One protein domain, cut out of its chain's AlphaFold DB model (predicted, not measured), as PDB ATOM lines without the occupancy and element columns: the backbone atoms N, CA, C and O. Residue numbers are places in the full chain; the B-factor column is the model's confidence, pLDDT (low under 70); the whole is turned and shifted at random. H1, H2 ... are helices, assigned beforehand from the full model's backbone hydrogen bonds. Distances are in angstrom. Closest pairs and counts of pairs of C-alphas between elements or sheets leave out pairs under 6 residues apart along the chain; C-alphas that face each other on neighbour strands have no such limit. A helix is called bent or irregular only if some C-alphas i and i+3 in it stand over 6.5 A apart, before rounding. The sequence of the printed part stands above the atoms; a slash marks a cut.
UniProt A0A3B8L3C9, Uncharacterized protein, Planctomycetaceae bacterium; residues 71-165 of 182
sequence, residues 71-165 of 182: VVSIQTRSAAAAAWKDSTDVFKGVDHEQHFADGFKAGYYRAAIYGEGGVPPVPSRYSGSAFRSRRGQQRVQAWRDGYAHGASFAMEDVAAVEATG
ATOM      1  N   VAL A  71      20.495 -18.859  26.543       75.44
ATOM      2  CA  VAL A  71      20.509 -17.394  26.386       75.44
ATOM      3  C   VAL A  71      19.133 -16.799  26.661       75.44
ATOM      4  O   VAL A  71      19.044 -15.860  27.455       75.44
ATOM      5  N   VAL A  72      18.072 -17.376  26.087       79.38
ATOM      6  CA  VAL A  72      16.692 -16.929  26.327       79.38
ATOM      7  C   VAL A  72      16.382 -17.007  27.824       79.38
ATOM      8  O   VAL A  72      15.963 -16.019  28.421       79.38
ATOM      9  N   SER A  73      16.711 -18.121  28.489       80.88
ATOM     10  CA  SER A  73      16.444 -18.263  29.926       80.88
ATOM     11  C   SER A  73      17.194 -17.247  30.807       80.88
ATOM     12  O   SER A  73      16.646 -16.771  31.806       80.88
ATOM     13  N   ILE A  74      18.434 -16.882  30.455       83.75
ATOM     14  CA  ILE A  74      19.225 -15.880  31.186       83.75
ATOM     15  C   ILE A  74      18.638 -14.486  30.968       83.75
ATOM     16  O   ILE A  74      18.428 -13.753  31.939       83.75
ATOM     17  N   GLN A  75      18.343 -14.136  29.715       88.00
ATOM     18  CA  GLN A  75      17.762 -12.845  29.361       88.00
ATOM     19  C   GLN A  75      16.422 -12.647  30.061       88.00
ATOM     20  O   GLN A  75      16.243 -11.645  30.751       88.00
ATOM     21  N   THR A  76      15.534 -13.639  30.017       86.31
ATOM     22  CA  THR A  76      14.236 -13.554  30.686       86.31
ATOM     23  C   THR A  76      14.375 -13.407  32.201       86.31
ATOM     24  O   THR A  76      13.636 -12.644  32.820       86.31
ATOM     25  N   ARG A  77      15.348 -14.077  32.836       88.38
ATOM     26  CA  ARG A  77      15.614 -13.879  34.274       88.38
ATOM     27  C   ARG A  77      16.136 -12.478  34.583       88.38
ATOM     28  O   ARG A  77      15.764 -11.920  35.615       88.38
ATOM     29  N   SER A  78      16.981 -11.915  33.719       89.88
ATOM     30  CA  SER A  78      17.458 -10.538  33.879       89.88
ATOM     31  C   SER A  78      16.341  -9.512  33.678       89.88
ATOM     32  O   SER A  78      16.224  -8.603  34.495       89.88
ATOM     33  N   ALA A  79      15.466  -9.718  32.690       89.00
ATOM     34  CA  ALA A  79      14.284  -8.893  32.454       89.00
ATOM     35  C   ALA A  79      13.324  -8.948  33.650       89.00
ATOM     36  O   ALA A  79      12.954  -7.911  34.185       89.00
ATOM     37  N   ALA A  80      13.044 -10.143  34.178       90.31
ATOM     38  CA  ALA A  80      12.232 -10.309  35.385       90.31
ATOM     39  C   ALA A  80      12.821  -9.575  36.606       90.31
ATOM     40  O   ALA A  80      12.094  -9.028  37.435       90.31
ATOM     41  N   ALA A  81      14.152  -9.573  36.748       91.88
ATOM     42  CA  ALA A  81      14.828  -8.858  37.826       91.88
ATOM     43  C   ALA A  81      14.788  -7.333  37.638       91.88
ATOM     44  O   ALA A  81      14.634  -6.623  38.633       91.88
ATOM     45  N   ALA A  82      14.909  -6.851  36.399       92.69
ATOM     46  CA  ALA A  82      14.768  -5.439  36.054       92.69
ATOM     47  C   ALA A  82      13.332  -4.955  36.296       92.69
ATOM     48  O   ALA A  82      13.139  -4.029  37.075       92.69
ATOM     49  N   ALA A  83      12.331  -5.675  35.782       92.06
ATOM     50  CA  ALA A  83      10.918  -5.369  35.987       92.06
ATOM     51  C   ALA A  83      10.537  -5.331  37.476       92.06
ATOM     52  O   ALA A  83       9.800  -4.450  37.912       92.06
ATOM     53  N   TRP A  84      11.081  -6.240  38.297       93.19
ATOM     54  CA  TRP A  84      10.898  -6.170  39.751       93.19
ATOM     55  C   TRP A  84      11.511  -4.901  40.352       93.19
ATOM     56  O   TRP A  84      10.905  -4.264  41.203       93.19
ATOM     57  N   LYS A  85      12.727  -4.536  39.934       93.50
ATOM     58  CA  LYS A  85      13.409  -3.343  40.446       93.50
ATOM     59  C   LYS A  85      12.632  -2.071  40.100       93.50
ATOM     60  O   LYS A  85      12.496  -1.212  40.964       93.50
ATOM     61  N   ASP A  86      12.103  -1.990  38.885       91.94
ATOM     62  CA  ASP A  86      11.343  -0.834  38.403       91.94
ATOM     63  C   ASP A  86       9.955  -0.744  39.060       91.94
ATOM     64  O   ASP A  86       9.437   0.346  39.283       91.94
ATOM     65  N   SER A  87       9.376  -1.885  39.443       88.62
ATOM     66  CA  SER A  87       8.084  -1.960  40.141       88.62
ATOM     67  C   SER A  87       8.192  -2.001  41.671       88.62
ATOM     68  O   SER A  87       7.172  -1.972  42.363       88.62
ATOM     69  N   THR A  88       9.406  -2.025  42.236       89.94
ATOM     70  CA  THR A  88       9.619  -2.236  43.678       89.94
ATOM     71  C   THR A  88       8.964  -1.145  44.530       89.94
ATOM     72  O   THR A  88       8.493  -1.430  45.628       89.94
ATOM     73  N   ASP A  89       8.899   0.089  44.022       90.88
ATOM     74  CA  ASP A  89       8.287   1.216  44.729       90.88
ATOM     75  C   ASP A  89       6.762   1.073  44.835       90.88
ATOM     76  O   ASP A  89       6.175   1.474  45.840       90.88
ATOM     77  N   VAL A  90       6.127   0.442  43.840       90.81
ATOM     78  CA  VAL A  90       4.679   0.168  43.824       90.81
ATOM     79  C   VAL A  90       4.318  -0.902  44.853       90.81
ATOM     80  O   VAL A  90       3.284  -0.815  45.511       90.81
ATOM     81  N   PHE A  91       5.188  -1.898  45.023       89.56
ATOM     82  CA  PHE A  91       4.976  -3.021  45.942       89.56
ATOM     83  C   PHE A  91       5.636  -2.823  47.312       89.56
ATOM     84  O   PHE A  91       5.722  -3.753  48.120       89.56
ATOM     85  N   LYS A  92       6.091  -1.605  47.607       90.44
ATOM     86  CA  LYS A  92       6.726  -1.288  48.880       90.44
ATOM     87  C   LYS A  92       5.716  -1.400  50.022       90.44
ATOM     88  O   LYS A  92       4.671  -0.758  50.013       90.44
ATOM     89  N   GLY A  93       6.059  -2.187  51.040       88.81
ATOM     90  CA  GLY A  93       5.197  -2.406  52.205       88.81
ATOM     91  C   GLY A  93       4.193  -3.551  52.051       88.81
ATOM     92  O   GLY A  93       3.383  -3.756  52.950       88.81
ATOM     93  N   VAL A  94       4.262  -4.322  50.960       90.69
ATOM     94  CA  VAL A  94       3.528  -5.588  50.851       90.69
ATOM     95  C   VAL A  94       4.036  -6.571  51.910       90.69
ATOM     96  O   VAL A  94       5.243  -6.747  52.114       90.69
ATOM     97  N   ASP A  95       3.102  -7.242  52.582       89.88
ATOM     98  CA  ASP A  95       3.428  -8.280  53.552       89.88
ATOM     99  C   ASP A  95       4.288  -9.370  52.906       89.88
ATOM    100  O   ASP A  95       3.974  -9.903  51.843       89.88
ATOM    101  N   HIS A  96       5.374  -9.747  53.586       92.56
ATOM    102  CA  HIS A  96       6.292 -10.776  53.099       92.56
ATOM    103  C   HIS A  96       6.913 -10.465  51.720       92.56
ATOM    104  O   HIS A  96       7.109 -11.380  50.921       92.56
ATOM    105  N   GLU A  97       7.297  -9.205  51.489       93.50
ATOM    106  CA  GLU A  97       7.896  -8.672  50.252       93.50
ATOM    107  C   GLU A  97       8.907  -9.606  49.561       93.50
ATOM    108  O   GLU A  97       8.840  -9.804  48.354       93.50
ATOM    109  N   GLN A  98       9.806 -10.259  50.303       93.50
ATOM    110  CA  GLN A  98      10.777 -11.197  49.715       93.50
ATOM    111  C   GLN A  98      10.110 -12.386  49.005       93.50
ATOM    112  O   GLN A  98      10.532 -12.790  47.924       93.50
ATOM    113  N   HIS A  99       9.057 -12.948  49.603       95.00
ATOM    114  CA  HIS A  99       8.301 -14.050  49.010       95.00
ATOM    115  C   HIS A  99       7.461 -13.570  47.829       95.00
ATOM    116  O   HIS A  99       7.349 -14.289  46.838       95.00
ATOM    117  N   PHE A 100       6.943 -12.344  47.909       95.75
ATOM    118  CA  PHE A 100       6.257 -11.688  46.803       95.75
ATOM    119  C   PHE A 100       7.191 -11.468  45.606       95.75
ATOM    120  O   PHE A 100       6.878 -11.911  44.505       95.75
ATOM    121  N   ALA A 101       8.377 -10.894  45.819       95.06
ATOM    122  CA  ALA A 101       9.388 -10.655  44.787       95.06
ATOM    123  C   ALA A 101       9.830 -11.952  44.088       95.06
ATOM    124  O   ALA A 101       9.981 -12.015  42.867       95.06
ATOM    125  N   ASP A 102      10.015 -13.014  44.872       94.56
ATOM    126  CA  ASP A 102      10.293 -14.363  44.380       94.56
ATOM    127  C   ASP A 102       9.163 -14.916  43.501       94.56
ATOM    128  O   ASP A 102       9.415 -15.647  42.540       94.56
ATOM    129  N   GLY A 103       7.917 -14.621  43.874       94.69
ATOM    130  CA  GLY A 103       6.718 -14.937  43.108       94.69
ATOM    131  C   GLY A 103       6.705 -14.184  41.794       94.69
ATOM    132  O   GLY A 103       6.646 -14.806  40.737       94.69
ATOM    133  N   PHE A 104       6.869 -12.866  41.867       95.19
ATOM    134  CA  PHE A 104       6.885 -11.943  40.737       95.19
ATOM    135  C   PHE A 104       7.869 -12.379  39.660       95.19
ATOM    136  O   PHE A 104       7.484 -12.596  38.513       95.19
ATOM    137  N   LYS A 105       9.127 -12.624  40.032       94.56
ATOM    138  CA  LYS A 105      10.150 -13.046  39.067       94.56
ATOM    139  C   LYS A 105       9.823 -14.395  38.423       94.56
ATOM    140  O   LYS A 105      10.096 -14.591  37.243       94.56
ATOM    141  N   ALA A 106       9.241 -15.327  39.182       93.19
ATOM    142  CA  ALA A 106       8.830 -16.629  38.659       93.19
ATOM    143  C   ALA A 106       7.616 -16.524  37.717       93.19
ATOM    144  O   ALA A 106       7.569 -17.229  36.708       93.19
ATOM    145  N   GLY A 107       6.665 -15.645  38.045       93.38
ATOM    146  CA  GLY A 107       5.509 -15.286  37.224       93.38
ATOM    147  C   GLY A 107       5.935 -14.727  35.886       93.38
ATOM    148  O   GLY A 107       5.642 -15.324  34.852       93.38
ATOM    149  N   TYR A 108       6.731 -13.662  35.940       93.94
ATOM    150  CA  TYR A 108       7.273 -12.982  34.775       93.94
ATOM    151  C   TYR A 108       8.044 -13.945  33.873       93.94
ATOM    152  O   TYR A 108       7.769 -14.052  32.683       93.94
ATOM    153  N   TYR A 109       8.968 -14.722  34.452       91.31
ATOM    154  CA  TYR A 109       9.760 -15.683  33.691       91.31
ATOM    155  C   TYR A 109       8.894 -16.711  32.962       91.31
ATOM    156  O   TYR A 109       9.119 -16.999  31.792       91.31
ATOM    157  N   ARG A 110       7.902 -17.285  33.647       91.25
ATOM    158  CA  ARG A 110       7.047 -18.304  33.033       91.25
ATOM    159  C   ARG A 110       6.161 -17.708  31.942       91.25
ATOM    160  O   ARG A 110       6.053 -18.328  30.894       91.25
ATOM    161  N   ALA A 111       5.582 -16.539  32.185       91.62
ATOM    162  CA  ALA A 111       4.746 -15.834  31.223       91.62
ATOM    163  C   ALA A 111       5.526 -15.444  29.956       91.62
ATOM    164  O   ALA A 111       5.052 -15.682  28.851       91.62
ATOM    165  N   ALA A 112       6.757 -14.953  30.105       88.62
ATOM    166  CA  ALA A 112       7.607 -14.574  28.978       88.62
ATOM    167  C   ALA A 112       8.103 -15.768  28.137       88.62
ATOM    168  O   ALA A 112       8.318 -15.616  26.940       88.62
ATOM    169  N   ILE A 113       8.303 -16.949  28.737       85.50
ATOM    170  CA  ILE A 113       8.768 -18.146  28.007       85.50
ATOM    171  C   ILE A 113       7.607 -18.957  27.427       85.50
ATOM    172  O   ILE A 113       7.696 -19.456  26.311       85.50
ATOM    173  N   TYR A 114       6.546 -19.153  28.210       86.12
ATOM    174  CA  TYR A 114       5.490 -20.125  27.914       86.12
ATOM    175  C   TYR A 114       4.134 -19.483  27.609       86.12
ATOM    176  O   TYR A 114       3.178 -20.209  27.343       86.12
ATOM    177  N   GLY A 115       4.029 -18.155  27.660       84.44
ATOM    178  CA  GLY A 115       2.765 -17.451  27.490       84.44
ATOM    179  C   GLY A 115       1.869 -17.509  28.732       84.44
ATOM    180  O   GLY A 115       2.297 -17.852  29.842       84.44
ATOM    181  N   GLU A 116       0.602 -17.139  28.548       77.88
ATOM    182  CA  GLU A 116      -0.394 -17.137  29.617       77.88
ATOM    183  C   GLU A 116      -0.642 -18.568  30.118       77.88
ATOM    184  O   GLU A 116      -0.990 -19.475  29.362       77.88
ATOM    185  N   GLY A 117      -0.441 -18.796  31.416       70.50
ATOM    186  CA  GLY A 117      -0.575 -20.121  32.008       70.50
ATOM    187  C   GLY A 117      -1.014 -20.069  33.466       70.50
ATOM    188  O   GLY A 117      -0.558 -19.232  34.241       70.50
ATOM    189  N   GLY A 118      -1.873 -21.012  33.866       72.56
ATOM    190  CA  GLY A 118      -2.420 -21.082  35.228       72.56
ATOM    191  C   GLY A 118      -1.346 -21.254  36.307       72.56
ATOM    192  O   GLY A 118      -0.276 -21.784  36.023       72.56
ATOM    193  N   VAL A 119      -1.619 -20.814  37.539       75.56
ATOM    194  CA  VAL A 119      -0.651 -20.745  38.656       75.56
ATOM    195  C   VAL A 119       0.133 -22.061  38.826       75.56
ATOM    196  O   VAL A 119      -0.479 -23.119  38.990       75.56
ATOM    197  N   PRO A 120       1.479 -22.036  38.794       76.88
ATOM    198  CA  PRO A 120       2.279 -23.242  38.877       76.88
ATOM    199  C   PRO A 120       2.293 -23.775  40.313       76.88
ATOM    200  O   PRO A 120       2.027 -23.034  41.268       76.88
ATOM    201  N   PRO A 121       2.633 -25.063  40.495       84.25
ATOM    202  CA  PRO A 121       2.808 -25.624  41.822       84.25
ATOM    203  C   PRO A 121       3.831 -24.801  42.608       84.25
ATOM    204  O   PRO A 121       4.884 -24.416  42.094       84.25
ATOM    205  N   VAL A 122       3.499 -24.529  43.869       86.69
ATOM    206  CA  VAL A 122       4.357 -23.744  44.756       86.69
ATOM    207  C   VAL A 122       5.721 -24.448  44.866       86.69
ATOM    208  O   VAL A 122       5.750 -25.666  45.071       86.69
ATOM    209  N   PRO A 123       6.852 -23.727  44.742       87.69
ATOM    210  CA  PRO A 123       8.177 -24.331  44.775       87.69
ATOM    211  C   PRO A 123       8.416 -25.164  46.038       87.69
ATOM    212  O   PRO A 123       7.958 -24.803  47.121       87.69
ATOM    213  N   SER A 124       9.215 -26.229  45.932       87.75
ATOM    214  CA  SER A 124       9.507 -27.154  47.046       87.75
ATOM    215  C   SER A 124      10.070 -26.470  48.297       87.75
ATOM    216  O   SER A 124       9.848 -26.935  49.412       87.75
ATOM    217  N   ARG A 125      10.721 -25.307  48.165       87.94
ATOM    218  CA  ARG A 125      11.157 -24.503  49.323       87.94
ATOM    219  C   ARG A 125      10.008 -24.068  50.245       87.94
ATOM    220  O   ARG A 125      10.260 -23.746  51.399       87.94
ATOM    221  N   TYR A 126       8.764 -24.112  49.766       87.38
ATOM    222  CA  TYR A 126       7.546 -23.817  50.519       87.38
ATOM    223  C   TYR A 126       6.801 -25.069  51.021       87.38
ATOM    224  O   TYR A 126       5.738 -24.939  51.620       87.38
ATOM    225  N   SER A 127       7.315 -26.289  50.812       84.12
ATOM    226  CA  SER A 127       6.622 -27.532  51.204       84.12
ATOM    227  C   SER A 127       6.945 -28.018  52.629       84.12
ATOM    228  O   SER A 127       6.464 -29.069  53.059       84.12
ATOM    229  N   GLY A 128       7.763 -27.271  53.380       86.00
ATOM    230  CA  GLY A 128       8.207 -27.627  54.732       86.00
ATOM    231  C   GLY A 128       7.182 -27.355  55.843       86.00
ATOM    232  O   GLY A 128       6.223 -26.600  55.675       86.00
ATOM    233  N   SER A 129       7.420 -27.920  57.031       85.31
ATOM    234  CA  SER A 129       6.578 -27.720  58.227       85.31
ATOM    235  C   SER A 129       6.397 -26.240  58.596       85.31
ATOM    236  O   SER A 129       5.304 -25.834  58.989       85.31
ATOM    237  N   ALA A 130       7.421 -25.408  58.370       84.88
ATOM    238  CA  ALA A 130       7.384 -23.958  58.575       84.88
ATOM    239  C   ALA A 130       6.278 -23.244  57.769       84.88
ATOM    240  O   ALA A 130       5.794 -22.184  58.184       84.88
ATOM    241  N   PHE A 131       5.850 -23.834  56.650       88.62
ATOM    242  CA  PHE A 131       4.820 -23.291  55.768       88.62
ATOM    243  C   PHE A 131       3.416 -23.836  56.055       88.62
ATOM    244  O   PHE A 131       2.446 -23.304  55.533       88.62
ATOM    245  N   ARG A 132       3.273 -24.827  56.946       89.31
ATOM    246  CA  ARG A 132       1.962 -25.345  57.391       89.31
ATOM    247  C   ARG A 132       1.273 -24.435  58.411       89.31
ATOM    248  O   ARG A 132       0.057 -24.479  58.553       89.31
ATOM    249  N   SER A 133       2.045 -23.615  59.123       92.44
ATOM    250  CA  SER A 133       1.518 -22.615  60.059       92.44
ATOM    251  C   SER A 133       0.769 -21.492  59.329       92.44
ATOM    252  O   SER A 133       1.042 -21.232  58.159       92.44
ATOM    253  N   ARG A 134      -0.107 -20.750  60.026       92.50
ATOM    254  CA  ARG A 134      -0.821 -19.587  59.454       92.50
ATOM    255  C   ARG A 134       0.132 -18.566  58.815       92.50
ATOM    256  O   ARG A 134      -0.072 -18.161  57.678       92.50
ATOM    257  N   ARG A 135       1.221 -18.215  59.509       91.44
ATOM    258  CA  ARG A 135       2.279 -17.322  58.994       91.44
ATOM    259  C   ARG A 135       3.041 -17.939  57.817       91.44
ATOM    260  O   ARG A 135       3.550 -17.250  56.941       91.44
ATOM    261  N   GLY A 136       3.163 -19.259  57.804       92.25
ATOM    262  CA  GLY A 136       3.676 -20.022  56.676       92.25
ATOM    263  C   GLY A 136       2.813 -19.872  55.426       92.25
ATOM    264  O   GLY A 136       3.321 -19.504  54.373       92.25
ATOM    265  N   GLN A 137       1.507 -20.082  55.572       93.88
ATOM    266  CA  GLN A 137       0.535 -19.946  54.490       93.88
ATOM    267  C   GLN A 137       0.452 -18.508  53.962       93.88
ATOM    268  O   GLN A 137       0.353 -18.330  52.757       93.88
ATOM    269  N   GLN A 138       0.599 -17.489  54.816       94.81
ATOM    270  CA  GLN A 138       0.685 -16.087  54.373       94.81
ATOM    271  C   GLN A 138       1.877 -15.833  53.439       94.81
ATOM    272  O   GLN A 138       1.734 -15.144  52.439       94.81
ATOM    273  N   ARG A 139       3.040 -16.441  53.706       94.44
ATOM    274  CA  ARG A 139       4.211 -16.352  52.814       94.44
ATOM    275  C   ARG A 139       3.992 -17.071  51.486       94.44
ATOM    276  O   ARG A 139       4.428 -16.584  50.449       94.44
ATOM    277  N   VAL A 140       3.321 -18.224  51.518       94.12
ATOM    278  CA  VAL A 140       2.923 -18.947  50.299       94.12
ATOM    279  C   VAL A 140       1.935 -18.121  49.484       94.12
ATOM    280  O   VAL A 140       2.049 -18.072  48.264       94.12
ATOM    281  N   GLN A 141       0.993 -17.458  50.154       93.94
ATOM    282  CA  GLN A 141       0.025 -16.591  49.500       93.94
ATOM    283  C   GLN A 141       0.710 -15.377  48.873       93.94
ATOM    284  O   GLN A 141       0.547 -15.177  47.679       93.94
ATOM    285  N   ALA A 142       1.589 -14.686  49.605       94.88
ATOM    286  CA  ALA A 142       2.384 -13.583  49.062       94.88
ATOM    287  C   ALA A 142       3.183 -14.002  47.815       94.88
ATOM    288  O   ALA A 142       3.245 -13.264  46.837       94.88
ATOM    289  N   TRP A 143       3.746 -15.217  47.807       95.50
ATOM    290  CA  TRP A 143       4.412 -15.762  46.623       95.50
ATOM    291  C   TRP A 143       3.454 -15.982  45.441       95.50
ATOM    292  O   TRP A 143       3.813 -15.691  44.303       95.50
ATOM    293  N   ARG A 144       2.235 -16.478  45.683       94.06
ATOM    294  CA  ARG A 144       1.215 -16.656  44.632       94.06
ATOM    295  C   ARG A 144       0.708 -15.322  44.089       94.06
ATOM    296  O   ARG A 144       0.538 -15.202  42.880       94.06
ATOM    297  N   ASP A 145       0.508 -14.341  44.960       94.38
ATOM    298  CA  ASP A 145       0.065 -12.999  44.577       94.38
ATOM    299  C   ASP A 145       1.138 -12.327  43.713       94.38
ATOM    300  O   ASP A 145       0.857 -11.875  42.604       94.38
ATOM    301  N   GLY A 146       2.400 -12.384  44.156       94.62
ATOM    302  CA  GLY A 146       3.536 -11.920  43.365       94.62
ATOM    303  C   GLY A 146       3.608 -12.621  42.011       94.62
ATOM    304  O   GLY A 146       3.782 -11.963  40.992       94.62
ATOM    305  N   TYR A 147       3.406 -13.942  41.977       95.12
ATOM    306  CA  TYR A 147       3.386 -14.717  40.734       95.12
ATOM    307  C   TYR A 147       2.349 -14.201  39.732       95.12
ATOM    308  O   TYR A 147       2.678 -14.030  38.559       95.12
ATOM    309  N   ALA A 148       1.121 -13.934  40.183       93.25
ATOM    310  CA  ALA A 148       0.071 -13.399  39.324       93.25
ATOM    311  C   ALA A 148       0.457 -12.021  38.762       93.25
ATOM    312  O   ALA A 148       0.397 -11.822  37.551       93.25
ATOM    313  N   HIS A 149       0.949 -11.116  39.612       93.88
ATOM    314  CA  HIS A 149       1.390  -9.789  39.176       93.88
ATOM    315  C   HIS A 149       2.540  -9.849  38.168       93.88
ATOM    316  O   HIS A 149       2.487  -9.188  37.135       93.88
ATOM    317  N   GLY A 150       3.558 -10.669  38.431       93.56
ATOM    318  CA  GLY A 150       4.685 -10.821  37.514       93.56
ATOM    319  C   GLY A 150       4.270 -11.382  36.155       93.56
ATOM    320  O   GLY A 150       4.803 -10.959  35.133       93.56
ATOM    321  N   ALA A 151       3.305 -12.307  36.129       93.75
ATOM    322  CA  ALA A 151       2.768 -12.840  34.882       93.75
ATOM    323  C   ALA A 151       2.032 -11.763  34.067       93.75
ATOM    324  O   ALA A 151       2.265 -11.664  32.867       93.75
ATOM    325  N   SER A 152       1.208 -10.930  34.714       91.94
ATOM    326  CA  SER A 152       0.524  -9.811  34.051       91.94
ATOM    327  C   SER A 152       1.504  -8.795  33.462       91.94
ATOM    328  O   SER A 152       1.360  -8.431  32.302       91.94
ATOM    329  N   PHE A 153       2.548  -8.418  34.207       91.75
ATOM    330  CA  PHE A 153       3.590  -7.508  33.709       91.75
ATOM    331  C   PHE A 153       4.291  -8.048  32.457       91.75
ATOM    332  O   PHE A 153       4.493  -7.319  31.495       91.75
ATOM    333  N   ALA A 154       4.631  -9.341  32.436       90.88
ATOM    334  CA  ALA A 154       5.244  -9.942  31.254       90.88
ATOM    335  C   ALA A 154       4.303  -9.943  30.038       90.88
ATOM    336  O   ALA A 154       4.768  -9.757  28.919       90.88
ATOM    337  N   MET A 155       2.995 -10.142  30.237       89.00
ATOM    338  CA  MET A 155       2.010 -10.068  29.148       89.00
ATOM    339  C   MET A 155       1.917  -8.655  28.570       89.00
ATOM    340  O   MET A 155       1.844  -8.498  27.355       89.00
ATOM    341  N   GLU A 156       1.950  -7.635  29.427       88.38
ATOM    342  CA  GLU A 156       1.972  -6.232  29.005       88.38
ATOM    343  C   GLU A 156       3.247  -5.898  28.223       88.38
ATOM    344  O   GLU A 156       3.160  -5.292  27.155       88.38
ATOM    345  N   ASP A 157       4.411  -6.354  28.690       85.12
ATOM    346  CA  ASP A 157       5.687  -6.161  27.992       85.12
ATOM    347  C   ASP A 157       5.686  -6.832  26.610       85.12
ATOM    348  O   ASP A 157       6.104  -6.229  25.620       85.12
ATOM    349  N   VAL A 158       5.183  -8.068  26.516       80.50
ATOM    350  CA  VAL A 158       5.067  -8.789  25.237       80.50
ATOM    351  C   VAL A 158       4.097  -8.069  24.299       80.50
ATOM    352  O   VAL A 158       4.442  -7.820  23.144       80.50
ATOM    353  N   ALA A 159       2.929  -7.653  24.794       80.19
ATOM    354  CA  ALA A 159       1.955  -6.903  24.006       80.19
ATOM    355  C   ALA A 159       2.508  -5.548  23.528       80.19
ATOM    356  O   ALA A 159       2.237  -5.125  22.403       80.19
ATOM    357  N   ALA A 160       3.319  -4.869  24.345       77.50
ATOM    358  CA  ALA A 160       3.978  -3.622  23.968       77.50
ATOM    359  C   ALA A 160       5.016  -3.828  22.850       77.50
ATOM    360  O   ALA A 160       5.115  -3.005  21.934       77.50
ATOM    361  N   VAL A 161       5.762  -4.938  22.877       73.38
ATOM    362  CA  VAL A 161       6.688  -5.311  21.794       73.38
ATOM    363  C   VAL A 161       5.929  -5.632  20.505       73.38
ATOM    364  O   VAL A 161       6.312  -5.157  19.438       73.38
ATOM    365  N   GLU A 162       4.820  -6.368  20.579       70.94
ATOM    366  CA  GLU A 162       3.985  -6.661  19.406       70.94
ATOM    367  C   GLU A 162       3.376  -5.391  18.796       70.94
ATOM    368  O   GLU A 162       3.415  -5.203  17.579       70.94
ATOM    369  N   ALA A 163       2.885  -4.472  19.632       71.19
ATOM    370  CA  ALA A 163       2.329  -3.200  19.180       71.19
ATOM    371  C   ALA A 163       3.377  -2.295  18.506       71.19
ATOM    372  O   ALA A 163       3.057  -1.553  17.577       71.19
ATOM    373  N   THR A 164       4.638  -2.360  18.947       66.62
ATOM    374  CA  THR A 164       5.746  -1.563  18.388       66.62
ATOM    375  C   THR A 164       6.437  -2.232  17.195       66.62
ATOM    376  O   THR A 164       7.054  -1.539  16.386       66.62
ATOM    377  N   GLY A 165       6.272  -3.548  17.013       56.94
ATOM    378  CA  GLY A 165       6.767  -4.316  15.863       56.94
ATOM    379  C   GLY A 165       6.009  -4.089  14.546       56.94
ATOM    380  O   GLY A 165       6.400  -4.639  13.519       56.94
TER     381      GLY A 165
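What this domain is: This is residues 71 to 165 of the 182 residues of an uncharacterized protein of Planctomycetaceae bacterium (UniProt A0A3B8L3C9). One long straight helix, H3, makes the longest axis, with H2 packed slantwise across its middle and H1 on the other side of H2, so that H2 lies between the two. H1 and H2 form a helical hairpin, a long link without a named element runs back from the end of H2 to the start of H3, and residues 159 to 165, of which 159 to 164 belong to H3, stick out at the far end. The printed part has 95 residues with three named helices, H1, H2 and H3 in that order, and no named strand; the class is all helix. It is compact, with a radius of gyration of the C-alphas of 13.8 A, but elongated in outline, spanning 48 by 26 by 22 A.

How they stand to each other: H1, residues 71 to 87, touches H2, residues 97 to 114, with 15 pairs of C-alphas within 8 A. Their closest C-alphas are those of Ala 80 and Lys 105, 5.0 A apart. The two run opposite ways at a steep tilt of 43 degrees and form a helical hairpin. H2 also touches H3, residues 134 to 164, with 62 pairs of C-alphas within 8 A. Their closest C-alphas, those of Phe 104 and Gly 150, are 4.1 A apart, and their centres are 5.7 A apart. H2 and H3 run the same way at a steep tilt of 40 degrees. H1 and H3 are close but not clearly touching: their closest C-alphas, those of Ala 80 and Gly 150, are 7.9 A apart. Their lines stand about perpendicular, but only just, at 73 degrees. In H1, H2 and H3 every O i to N i+4 pair is within hydrogen-bond range.

Where its parts are: H1 begins at C-alpha 71, at (20.509, -17.394, 26.386), and measures 24.1 A from first to last C-alpha. H2 begins at C-alpha 97, at (7.896, -8.672, 50.252), and measures 25.2 A. H3, with 31 residues the longest helix, measures 45.3 A and ends at C-alpha 164, at (5.746, -1.563, 18.388). None of the three is bent.

The domain as a whole: The two C-alphas farthest apart are those of Ser 129 and Gly 165, at 48.4 A. The printed part, residues 71 to 165, has no cut. The link from H1 to H2, residues 88 to 96, is short; the link from H2 to H3, residues 115 to 133, is long, and its C-alphas lie 10 to 23 A from the mean of the C-alphas. The mean pLDDT of the printed part is 88.1, and residues 164 to 165 are under 70.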